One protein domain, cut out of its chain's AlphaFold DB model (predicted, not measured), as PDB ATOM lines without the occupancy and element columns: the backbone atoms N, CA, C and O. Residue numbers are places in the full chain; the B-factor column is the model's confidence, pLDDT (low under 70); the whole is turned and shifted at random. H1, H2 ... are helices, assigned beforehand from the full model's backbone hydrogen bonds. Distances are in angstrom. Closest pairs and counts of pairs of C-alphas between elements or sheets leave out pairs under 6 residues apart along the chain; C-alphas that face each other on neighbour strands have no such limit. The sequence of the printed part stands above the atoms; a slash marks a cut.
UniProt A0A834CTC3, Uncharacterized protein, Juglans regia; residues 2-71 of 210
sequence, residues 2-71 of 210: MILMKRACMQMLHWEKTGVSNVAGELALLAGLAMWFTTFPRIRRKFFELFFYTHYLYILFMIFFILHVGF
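This is residues 2 to 71 of the 210 residues of an uncharacterized protein of Juglans regia (UniProt A0A834CTC3). One long helix, H2, is the backbone of an L-shaped model: the chain turns at its far end through the short H3 and folds back along H2 as H4 and then H5, while H1 sticks out at the near end with residues 2 to 10 standing free. The printed part has 70 residues with five named helices, H1 to H5 in order, and no named strand; the class is all helix. It is loose, with a radius of gyration of the C-alphas of 15.2 A, and its outline is flat, 43 by 34 by 12 A.

H1, residues 2 to 12, begins at C-alpha 2 (20.646, -16.238, 41.101) and is 15.5 A long. H2, residues 22 to 39, is 25.5 A long, from C-alpha 22 (3.234, -27.224, 42.754). H3 is residues 41 to 46, 8.4 A, and H4 residues 48 to 55, 10.5 A. H5, residues 58 to 69, is 15.7 A long and ends at C-alpha 69 (-6.281, -27.181, 43.986).

H2 is the hub. H1 touches its residues 22 to 26 alone, about perpendicular at 87 degrees; the closest C-alphas, of Met 12 and Asn 22, are 5.5 A apart. H4 touches residues 34 to 39 of H2 alone, at a shallow tilt of 16 degrees, opposite ways, closest at the C-alphas of Thr 38 and Phe 51, 5.0 A. H5 touches H2, opposite ways, at 34.7 degrees, only just shallow; the closest C-alphas are those of Ala 28 and Phe 61, 4.6 A. H3 and H4 only just touch, only at the corner, with 3 pairs of C-alphas within 8 A, the closest Arg 44 and Phe 51, 5.4 A. H4 and H5 meet only through their link. In H1 to H5 every O i to N i+4 pair is within hydrogen-bond range.

The C-alphas farthest apart, of Ile 3 and Arg 45, are 44.5 A apart. The printed part has no cut and no long link. Mean pLDDT of the printed part is 87.9; residues 2, 17 and 18 are under 70.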
ATOM      1  N   MET A   2      20.464 -14.794  41.358       69.94
ATOM      2  CA  MET A   2      20.646 -16.238  41.101       69.94
ATOM      3  C   MET A   2      20.167 -17.172  42.239       69.94
ATOM      4  O   MET A   2      19.637 -18.245  41.977       69.94
ATOM      5  N   ILE A   3      20.292 -16.754  43.506       74.19
ATOM      6  CA  ILE A   3      19.826 -17.528  44.678       74.19
ATOM      7  C   ILE A   3      18.290 -17.580  44.753       74.19
ATOM      8  O   ILE A   3      17.721 -18.626  45.053       74.19
ATOM      9  N   LEU A   4      17.623 -16.465  44.440       72.38
ATOM     10  CA  LEU A   4      16.161 -16.382  44.381       72.38
ATOM     11  C   LEU A   4      15.609 -17.280  43.271       72.38
ATOM     12  O   LEU A   4      14.680 -18.041  43.511       72.38
ATOM     13  N   MET A   5      16.251 -17.270  42.099       71.00
ATOM     14  CA  MET A   5      15.884 -18.136  40.976       71.00
ATOM     15  C   MET A   5      16.040 -19.626  41.315       71.00
ATOM     16  O   MET A   5      15.140 -20.414  41.051       71.00
ATOM     17  N   LYS A   6      17.137 -20.019  41.983       72.50
ATOM     18  CA  LYS A   6      17.326 -21.407  42.444       72.50
ATOM     19  C   LYS A   6      16.262 -21.844  43.455       72.50
ATOM     20  O   LYS A   6      15.776 -22.966  43.368       72.50
ATOM     21  N   ARG A   7      15.893 -20.972  44.401       73.75
ATOM     22  CA  ARG A   7      14.831 -21.262  45.379       73.75
ATOM     23  C   ARG A   7      13.466 -21.412  44.710       73.75
ATOM     24  O   ARG A   7      12.766 -22.366  45.027       73.75
ATOM     25  N   ALA A   8      13.139 -20.541  43.756       71.31
ATOM     26  CA  ALA A   8      11.905 -20.641  42.980       71.31
ATOM     27  C   ALA A   8      11.838 -21.962  42.192       71.31
ATOM     28  O   ALA A   8      10.864 -22.695  42.324       71.31
ATOM     29  N   CYS A   9      12.902 -22.339  41.470       71.88
ATOM     30  CA  CYS A   9      12.947 -23.625  40.764       71.88
ATOM     31  C   CYS A   9      12.789 -24.830  41.705       71.88
ATOM     32  O   CYS A   9      12.086 -25.776  41.364       71.88
ATOM     33  N   MET A  10      13.406 -24.806  42.893       74.62
ATOM     34  CA  MET A  10      13.229 -25.888  43.870       74.62
ATOM     35  C   MET A  10      11.792 -25.975  44.396       74.62
ATOM     36  O   MET A  10      11.292 -27.076  44.591       74.62
ATOM     37  N   GLN A  11      11.112 -24.842  44.588       74.31
ATOM     38  CA  GLN A  11       9.707 -24.818  45.007       74.31
ATOM     39  C   GLN A  11       8.754 -25.305  43.906       74.31
ATOM     40  O   GLN A  11       7.795 -26.009  44.217       74.31
ATOM     41  N   MET A  12       9.029 -24.986  42.636       72.94
ATOM     42  CA  MET A  12       8.244 -25.466  41.486       72.94
ATOM     43  C   MET A  12       8.338 -26.986  41.313       72.94
ATOM     44  O   MET A  12       7.364 -27.628  40.935       72.94
ATOM     45  N   LEU A  13       9.502 -27.570  41.617       76.50
ATOM     46  CA  LEU A  13       9.751 -29.012  41.529       76.50
ATOM     47  C   LEU A  13       9.329 -29.787  42.787       76.50
ATOM     48  O   LEU A  13       9.468 -31.010  42.836       76.50
ATOM     49  N   HIS A  14       8.822 -29.096  43.810       75.12
ATOM     50  CA  HIS A  14       8.447 -29.722  45.067       75.12
ATOM     51  C   HIS A  14       7.102 -30.451  44.946       75.12
ATOM     52  O   HIS A  14       6.065 -29.837  44.684       75.12
ATOM     53  N   TRP A  15       7.120 -31.769  45.163       77.44
ATOM     54  CA  TRP A  15       5.920 -32.597  45.265       77.44
ATOM     55  C   TRP A  15       5.599 -32.857  46.738       77.44
ATOM     56  O   TRP A  15       6.209 -33.716  47.377       77.44
ATOM     57  N   GLU A  16       4.638 -32.115  47.282       73.94
ATOM     58  CA  GLU A  16       4.116 -32.369  48.625       73.94
ATOM     59  C   GLU A  16       3.350 -33.697  48.671       73.94
ATOM     60  O   GLU A  16       2.568 -34.018  47.773       73.94
ATOM     61  N   LYS A  17       3.554 -34.486  49.733       69.88
ATOM     62  CA  LYS A  17       2.828 -35.758  49.931       69.88
ATOM     63  C   LYS A  17       1.402 -35.544  50.442       69.88
ATOM     64  O   LYS A  17       0.571 -36.441  50.330       69.88
ATOM     65  N   THR A  18       1.127 -34.371  51.005       65.62
ATOM     66  CA  THR A  18      -0.158 -33.995  51.594       65.62
ATOM     67  C   THR A  18      -0.491 -32.559  51.206       65.62
ATOM     68  O   THR A  18       0.294 -31.658  51.484       65.62
ATOM     69  N   GLY A  19      -1.657 -32.333  50.601       70.06
ATOM     70  CA  GLY A  19      -2.112 -30.995  50.210       70.06
ATOM     71  C   GLY A  19      -1.853 -30.665  48.738       70.06
ATOM     72  O   GLY A  19      -2.078 -31.499  47.866       70.06
ATOM     73  N   VAL A  20      -1.452 -29.421  48.472       77.62
ATOM     74  CA  VAL A  20      -1.314 -28.833  47.130       77.62
ATOM     75  C   VAL A  20       0.056 -29.164  46.531       77.62
ATOM     76  O   VAL A  20       1.083 -28.847  47.126       77.62
ATOM     77  N   SER A  21       0.083 -29.764  45.335       85.94
ATOM     78  CA  SER A  21       1.328 -30.017  44.592       85.94
ATOM     79  C   SER A  21       1.619 -28.901  43.580       85.94
ATOM     80  O   SER A  21       0.818 -28.643  42.675       85.94
ATOM     81  N   ASN A  22       2.787 -28.260  43.695       86.88
ATOM     82  CA  ASN A  22       3.234 -27.224  42.754       86.88
ATOM     83  C   ASN A  22       3.543 -27.817  41.379       86.88
ATOM     84  O   ASN A  22       3.117 -27.269  40.370       86.88
ATOM     85  N   VAL A  23       4.188 -28.985  41.340       90.19
ATOM     86  CA  VAL A  23       4.474 -29.709  40.091       90.19
ATOM     87  C   VAL A  23       3.185 -30.034  39.335       90.19
ATOM     88  O   VAL A  23       3.134 -29.880  38.117       90.19
ATOM     89  N   ALA A  24       2.127 -30.452  40.040       90.94
ATOM     90  CA  ALA A  24       0.823 -30.664  39.413       90.94
ATOM     91  C   ALA A  24       0.273 -29.355  38.814       90.94
ATOM     92  O   ALA A  24      -0.221 -29.354  37.689       90.94
ATOM     93  N   GLY A  25       0.438 -28.230  39.515       92.25
ATOM     94  CA  GLY A  25       0.091 -26.902  39.005       92.25
ATOM     95  C   GLY A  25       0.853 -26.528  37.734       92.25
ATOM     96  O   GLY A  25       0.235 -26.123  36.754       92.25
ATOM     97  N   GLU A  26       2.170 -26.732  37.705       93.00
ATOM     98  CA  GLU A  26       3.011 -26.458  36.531       93.00
ATOM     99  C   GLU A  26       2.625 -27.332  35.328       93.00
ATOM    100  O   GLU A  26       2.500 -26.842  34.205       93.00
ATOM    101  N   LEU A  27       2.367 -28.626  35.547       94.69
ATOM    102  CA  LEU A  27       1.917 -29.534  34.487       94.69
ATOM    103  C   LEU A  27       0.537 -29.141  33.944       94.69
ATOM    104  O   LEU A  27       0.334 -29.135  32.726       94.69
ATOM    105  N   ALA A  28      -0.396 -28.771  34.827       95.56
ATOM    106  CA  ALA A  28      -1.694 -28.240  34.425       95.56
ATOM    107  C   ALA A  28      -1.535 -26.924  33.646       95.56
ATOM    108  O   ALA A  28      -2.152 -26.759  32.596       95.56
ATOM    109  N   LEU A  29      -0.664 -26.015  34.089       95.62
ATOM    110  CA  LEU A  29      -0.402 -24.745  33.414       95.62
ATOM    111  C   LEU A  29       0.157 -24.960  32.003       95.62
ATOM    112  O   LEU A  29      -0.355 -24.371  31.054       95.62
ATOM    113  N   LEU A  30       1.151 -25.833  31.837       96.69
ATOM    114  CA  LEU A  30       1.726 -26.148  30.526       96.69
ATOM    115  C   LEU A  30       0.685 -26.749  29.574       96.69
ATOM    116  O   LEU A  30       0.581 -26.318  28.423       96.69
ATOM    117  N   ALA A  31      -0.130 -27.697  30.054       97.75
ATOM    118  CA  ALA A  31      -1.233 -28.257  29.273       97.75
ATOM    119  C   ALA A  31      -2.264 -27.176  28.898       97.75
ATOM    120  O   ALA A  31      -2.695 -27.097  27.746       97.75
ATOM    121  N   GLY A  32      -2.618 -26.305  29.846       97.69
ATOM    122  CA  GLY A  32      -3.538 -25.186  29.651       97.69
ATOM    123  C   GLY A  32      -3.038 -24.174  28.620       97.69
ATOM    124  O   GLY A  32      -3.792 -23.788  27.729       97.69
ATOM    125  N   LEU A  33      -1.759 -23.798  28.681       98.00
ATOM    126  CA  LEU A  33      -1.125 -22.886  27.726       98.00
ATOM    127  C   LEU A  33      -1.053 -23.492  26.322       98.00
ATOM    128  O   LEU A  33      -1.334 -22.793  25.348       98.00
ATOM    129  N   ALA A  34      -0.739 -24.785  26.205       97.75
ATOM    130  CA  ALA A  34      -0.741 -25.486  24.923       97.75
ATOM    131  C   ALA A  34      -2.145 -25.506  24.293       97.75
ATOM    132  O   ALA A  34      -2.305 -25.168  23.115       97.75
ATOM    133  N   MET A  35      -3.177 -25.832  25.082       97.88
ATOM    134  CA  MET A  35      -4.569 -25.757  24.630       97.88
ATOM    135  C   MET A  35      -4.926 -24.334  24.201       97.88
ATOM    136  O   MET A  35      -5.313 -24.127  23.049       97.88
ATOM    137  N   TRP A  36      -4.719 -23.351  25.082       98.00
ATOM    138  CA  TRP A  36      -5.040 -21.945  24.842       98.00
ATOM    139  C   TRP A  36      -4.378 -21.408  23.574       98.00
ATOM    140  O   TRP A  36      -5.067 -20.835  22.730       98.00
ATOM    141  N   PHE A  37      -3.088 -21.671  23.367       98.00
ATOM    142  CA  PHE A  37      -2.376 -21.249  22.162       98.00
ATOM    143  C   PHE A  37      -3.060 -21.766  20.891       98.00
ATOM    144  O   PHE A  37      -3.307 -21.021  19.944       98.00
ATOM    145  N   THR A  38      -3.463 -23.033  20.869       97.50
ATOM    146  CA  THR A  38      -4.132 -23.589  19.687       97.50
ATOM    147  C   THR A  38      -5.563 -23.081  19.467       97.50
ATOM    148  O   THR A  38      -6.090 -23.244  18.365       97.50
ATOM    149  N   THR A  39      -6.186 -22.406  20.446       96.94
ATOM    150  CA  THR A  39      -7.521 -21.788  20.281       96.94
ATOM    151  C   THR A  39      -7.522 -20.552  19.384       96.94
ATOM    152  O   THR A  39      -8.589 -20.190  18.873       96.94
ATOM    153  N   PHE A  40      -6.364 -19.902  19.177       97.50
ATOM    154  CA  PHE A  40      -6.297 -18.651  18.421       97.50
ATOM    155  C   PHE A  40      -6.974 -18.810  17.050       97.50
ATOM    156  O   PHE A  40      -6.644 -19.747  16.315       97.50
ATOM    157  N   PRO A  41      -7.884 -17.896  16.646       96.69
ATOM    158  CA  PRO A  41      -8.711 -18.089  15.454       96.69
ATOM    159  C   PRO A  41      -7.926 -18.396  14.177       96.69
ATOM    160  O   PRO A  41      -8.375 -19.208  13.371       96.69
ATOM    161  N   ARG A  42      -6.741 -17.793  14.002       96.69
ATOM    162  CA  ARG A  42      -5.858 -18.054  12.853       96.69
ATOM    163  C   ARG A  42      -5.339 -19.494  12.836       96.69
ATOM    164  O   ARG A  42      -5.309 -20.109  11.774       96.69
ATOM    165  N   ILE A  43      -4.967 -20.028  14.000       95.81
ATOM    166  CA  ILE A  43      -4.454 -21.394  14.151       95.81
ATOM    167  C   ILE A  43      -5.604 -22.382  13.994       95.81
ATOM    168  O   ILE A  43      -5.561 -23.208  13.092       95.81
ATOM    169  N   ARG A  44      -6.675 -22.241  14.781       95.69
ATOM    170  CA  ARG A  44      -7.820 -23.161  14.755       95.69
ATOM    171  C   ARG A  44      -8.487 -23.267  13.380       95.69
ATOM    172  O   ARG A  44      -8.889 -24.357  12.992       95.69
ATOM    173  N   ARG A  45      -8.620 -22.158  12.638       92.00
ATOM    174  CA  ARG A  45      -9.253 -22.169  11.304       92.00
ATOM    175  C   ARG A  45      -8.360 -22.789  10.226       92.00
ATOM    176  O   ARG A  45      -8.884 -23.422   9.320       92.00
ATOM    177  N   LYS A  46      -7.033 -22.618  10.309       92.69
ATOM    178  CA  LYS A  46      -6.083 -23.151   9.314       92.69
ATOM    179  C   LYS A  46      -5.637 -24.584   9.626       92.69
ATOM    180  O   LYS A  46      -5.459 -25.384   8.717       92.69
ATOM    181  N   PHE A  47      -5.482 -24.903  10.907       93.88
ATOM    182  CA  PHE A  47      -4.973 -26.171  11.428       93.88
ATOM    183  C   PHE A  47      -5.956 -26.757  12.449       93.88
ATOM    184  O   PHE A  47      -5.646 -26.901  13.632       93.88
ATOM    185  N   PHE A  48      -7.162 -27.092  11.986       92.62
ATOM    186  CA  PHE A  48      -8.218 -27.619  12.852       92.62
ATOM    187  C   PHE A  48      -7.804 -28.906  13.576       92.62
ATOM    188  O   PHE A  48      -8.075 -29.039  14.763       92.62
ATOM    189  N   GLU A  49      -7.112 -29.828  12.895       94.38
ATOM    190  CA  GLU A  49      -6.646 -31.087  13.501       94.38
ATOM    191  C   GLU A  49      -5.670 -30.826  14.658       94.38
ATOM    192  O   GLU A  49      -5.823 -31.428  15.718       94.38
ATOM    193  N   LEU A  50      -4.738 -29.874  14.504       95.56
ATOM    194  CA  LEU A  50      -3.827 -29.474  15.582       95.56
ATOM    195  C   LEU A  50      -4.617 -28.979  16.795       95.56
ATOM    196  O   LEU A  50      -4.435 -29.516  17.877       95.56
ATOM    197  N   PHE A  51      -5.522 -28.015  16.595       96.12
ATOM    198  CA  PHE A  51      -6.413 -27.519  17.647       96.12
ATOM    199  C   PHE A  51      -7.197 -28.653  18.313       96.12
ATOM    200  O   PHE A  51      -7.218 -28.756  19.534       96.12
ATOM    201  N   PHE A  52      -7.827 -29.512  17.520       95.12
ATOM    202  CA  PHE A  52      -8.691 -30.571  18.018       95.12
ATOM    203  C   PHE A  52      -7.918 -31.559  18.897       95.12
ATOM    204  O   PHE A  52      -8.356 -31.852  20.007       95.12
ATOM    205  N   TYR A  53      -6.752 -32.032  18.444       95.25
ATOM    206  CA  TYR A  53      -5.961 -33.015  19.183       95.25
ATOM    207  C   TYR A  53      -5.245 -32.421  20.399       95.25
ATOM    208  O   TYR A  53      -5.218 -33.068  21.444       95.25
ATOM    209  N   THR A  54      -4.728 -31.189  20.325       97.00
ATOM    210  CA  THR A  54      -4.160 -30.528  21.514       97.00
ATOM    211  C   THR A  54      -5.225 -30.244  22.560       97.00
ATOM    212  O   THR A  54      -4.926 -30.303  23.747       97.00
ATOM    213  N   HIS A  55      -6.476 -30.002  22.162       95.94
ATOM    214  CA  HIS A  55      -7.557 -29.784  23.118       95.94
ATOM    215  C   HIS A  55      -7.863 -31.012  23.971       95.94
ATOM    216  O   HIS A  55      -8.287 -30.825  25.103       95.94
ATOM    217  N   TYR A  56      -7.571 -32.243  23.528       95.69
ATOM    218  CA  TYR A  56      -7.692 -33.439  24.382       95.69
ATOM    219  C   TYR A  56      -6.758 -33.428  25.600       95.69
ATOM    220  O   TYR A  56      -7.009 -34.163  26.558       95.69
ATOM    221  N   LEU A  57      -5.743 -32.551  25.627       96.75
ATOM    222  CA  LEU A  57      -4.960 -32.285  26.836       96.75
ATOM    223  C   LEU A  57      -5.826 -31.768  27.996       96.75
ATOM    224  O   LEU A  57      -5.341 -31.754  29.123       96.75
ATOM    225  N   TYR A  58      -7.107 -31.433  27.775       94.56
ATOM    226  CA  TYR A  58      -8.050 -31.118  28.849       94.56
ATOM    227  C   TYR A  58      -8.139 -32.254  29.876       94.56
ATOM    228  O   TYR A  58      -8.300 -31.981  31.058       94.56
ATOM    229  N   ILE A  59      -7.998 -33.521  29.462       93.56
ATOM    230  CA  ILE A  59      -8.027 -34.665  30.387       93.56
ATOM    231  C   ILE A  59      -6.838 -34.575  31.350       93.56
ATOM    232  O   ILE A  59      -7.008 -34.652  32.566       93.56
ATOM    233  N   LEU A  60      -5.643 -34.352  30.798       95.25
ATOM    234  CA  LEU A  60      -4.408 -34.193  31.559       95.25
ATOM    235  C   LEU A  60      -4.476 -32.965  32.474       95.25
ATOM    236  O   LEU A  60      -4.160 -33.053  33.659       95.25
ATOM    237  N   PHE A  61      -4.946 -31.843  31.924       95.25
ATOM    238  CA  PHE A  61      -5.180 -30.606  32.654       95.25
ATOM    239  C   PHE A  61      -6.093 -30.846  33.854       95.25
ATOM    240  O   PHE A  61      -5.727 -30.473  34.959       95.25
ATOM    241  N   MET A  62      -7.245 -31.502  33.673       91.50
ATOM    242  CA  MET A  62      -8.210 -31.698  34.758       91.50
ATOM    243  C   MET A  62      -7.660 -32.589  35.873       91.50
ATOM    244  O   MET A  62      -7.847 -32.265  37.043       91.50
ATOM    245  N   ILE A  63      -6.935 -33.663  35.538       90.75
ATOM    246  CA  ILE A  63      -6.304 -34.542  36.537       90.75
ATOM    247  C   ILE A  63      -5.302 -33.755  37.388       90.75
ATOM    248  O   ILE A  63      -5.383 -33.771  38.615       90.75
ATOM    249  N   PHE A  64      -4.373 -33.038  36.753       92.56
ATOM    250  CA  PHE A  64      -3.362 -32.282  37.489       92.56
ATOM    251  C   PHE A  64      -3.930 -31.051  38.193       92.56
ATOM    252  O   PHE A  64      -3.472 -30.711  39.279       92.56
ATOM    253  N   PHE A  65      -4.965 -30.424  37.633       90.38
ATOM    254  CA  PHE A  65      -5.662 -29.317  38.272       90.38
ATOM    255  C   PHE A  65      -6.312 -29.759  39.586       90.38
ATOM    256  O   PHE A  65      -6.117 -29.097  40.598       90.38
ATOM    257  N   ILE A  66      -6.992 -30.913  39.608       88.19
ATOM    258  CA  ILE A  66      -7.576 -31.509  40.825       88.19
ATOM    259  C   ILE A  66      -6.497 -31.773  41.886       88.19
ATOM    260  O   ILE A  66      -6.674 -31.419  43.052       88.19
ATOM    261  N   LEU A  67      -5.353 -32.341  41.484       87.06
ATOM    262  CA  LEU A  67      -4.215 -32.578  42.384       87.06
ATOM    263  C   LEU A  67      -3.570 -31.277  42.891       87.06
ATOM    264  O   LEU A  67      -2.972 -31.261  43.966       87.06
ATOM    265  N   HIS A  68      -3.678 -30.193  42.125       89.25
ATOM    266  CA  HIS A  68      -3.151 -28.888  42.496       89.25
ATOM    267  C   HIS A  68      -4.076 -28.144  43.468       89.25
ATOM    268  O   HIS A  68      -3.611 -27.652  44.485       89.25
ATOM    269  N   VAL A  69      -5.383 -28.061  43.207       85.25
ATOM    270  CA  VAL A  69      -6.281 -27.181  43.986       85.25
ATOM    271  C   VAL A  69      -6.683 -27.733  45.360       85.25
ATOM    272  O   VAL A  69      -7.169 -26.985  46.207       85.25
ATOM    273  N   GLY A  70      -6.467 -29.026  45.618       79.81
ATOM    274  CA  GLY A  70      -6.777 -29.655  46.904       79.81
ATOM    275  C   GLY A  70      -8.279 -29.881  47.155       79.81
ATOM    276  O   GLY A  70      -9.144 -29.536  46.348       79.81
ATOM    277  N   PHE A  71      -8.604 -30.502  48.297       80.25
ATOM    278  CA  PHE A  71      -9.923 -31.101  48.564       80.25
ATOM    279  C   PHE A  71     -11.101 -30.111  48.512       80.25
ATOM    280  O   PHE A  71     -12.131 -30.425  47.921       80.25
TER     281      PHE A  71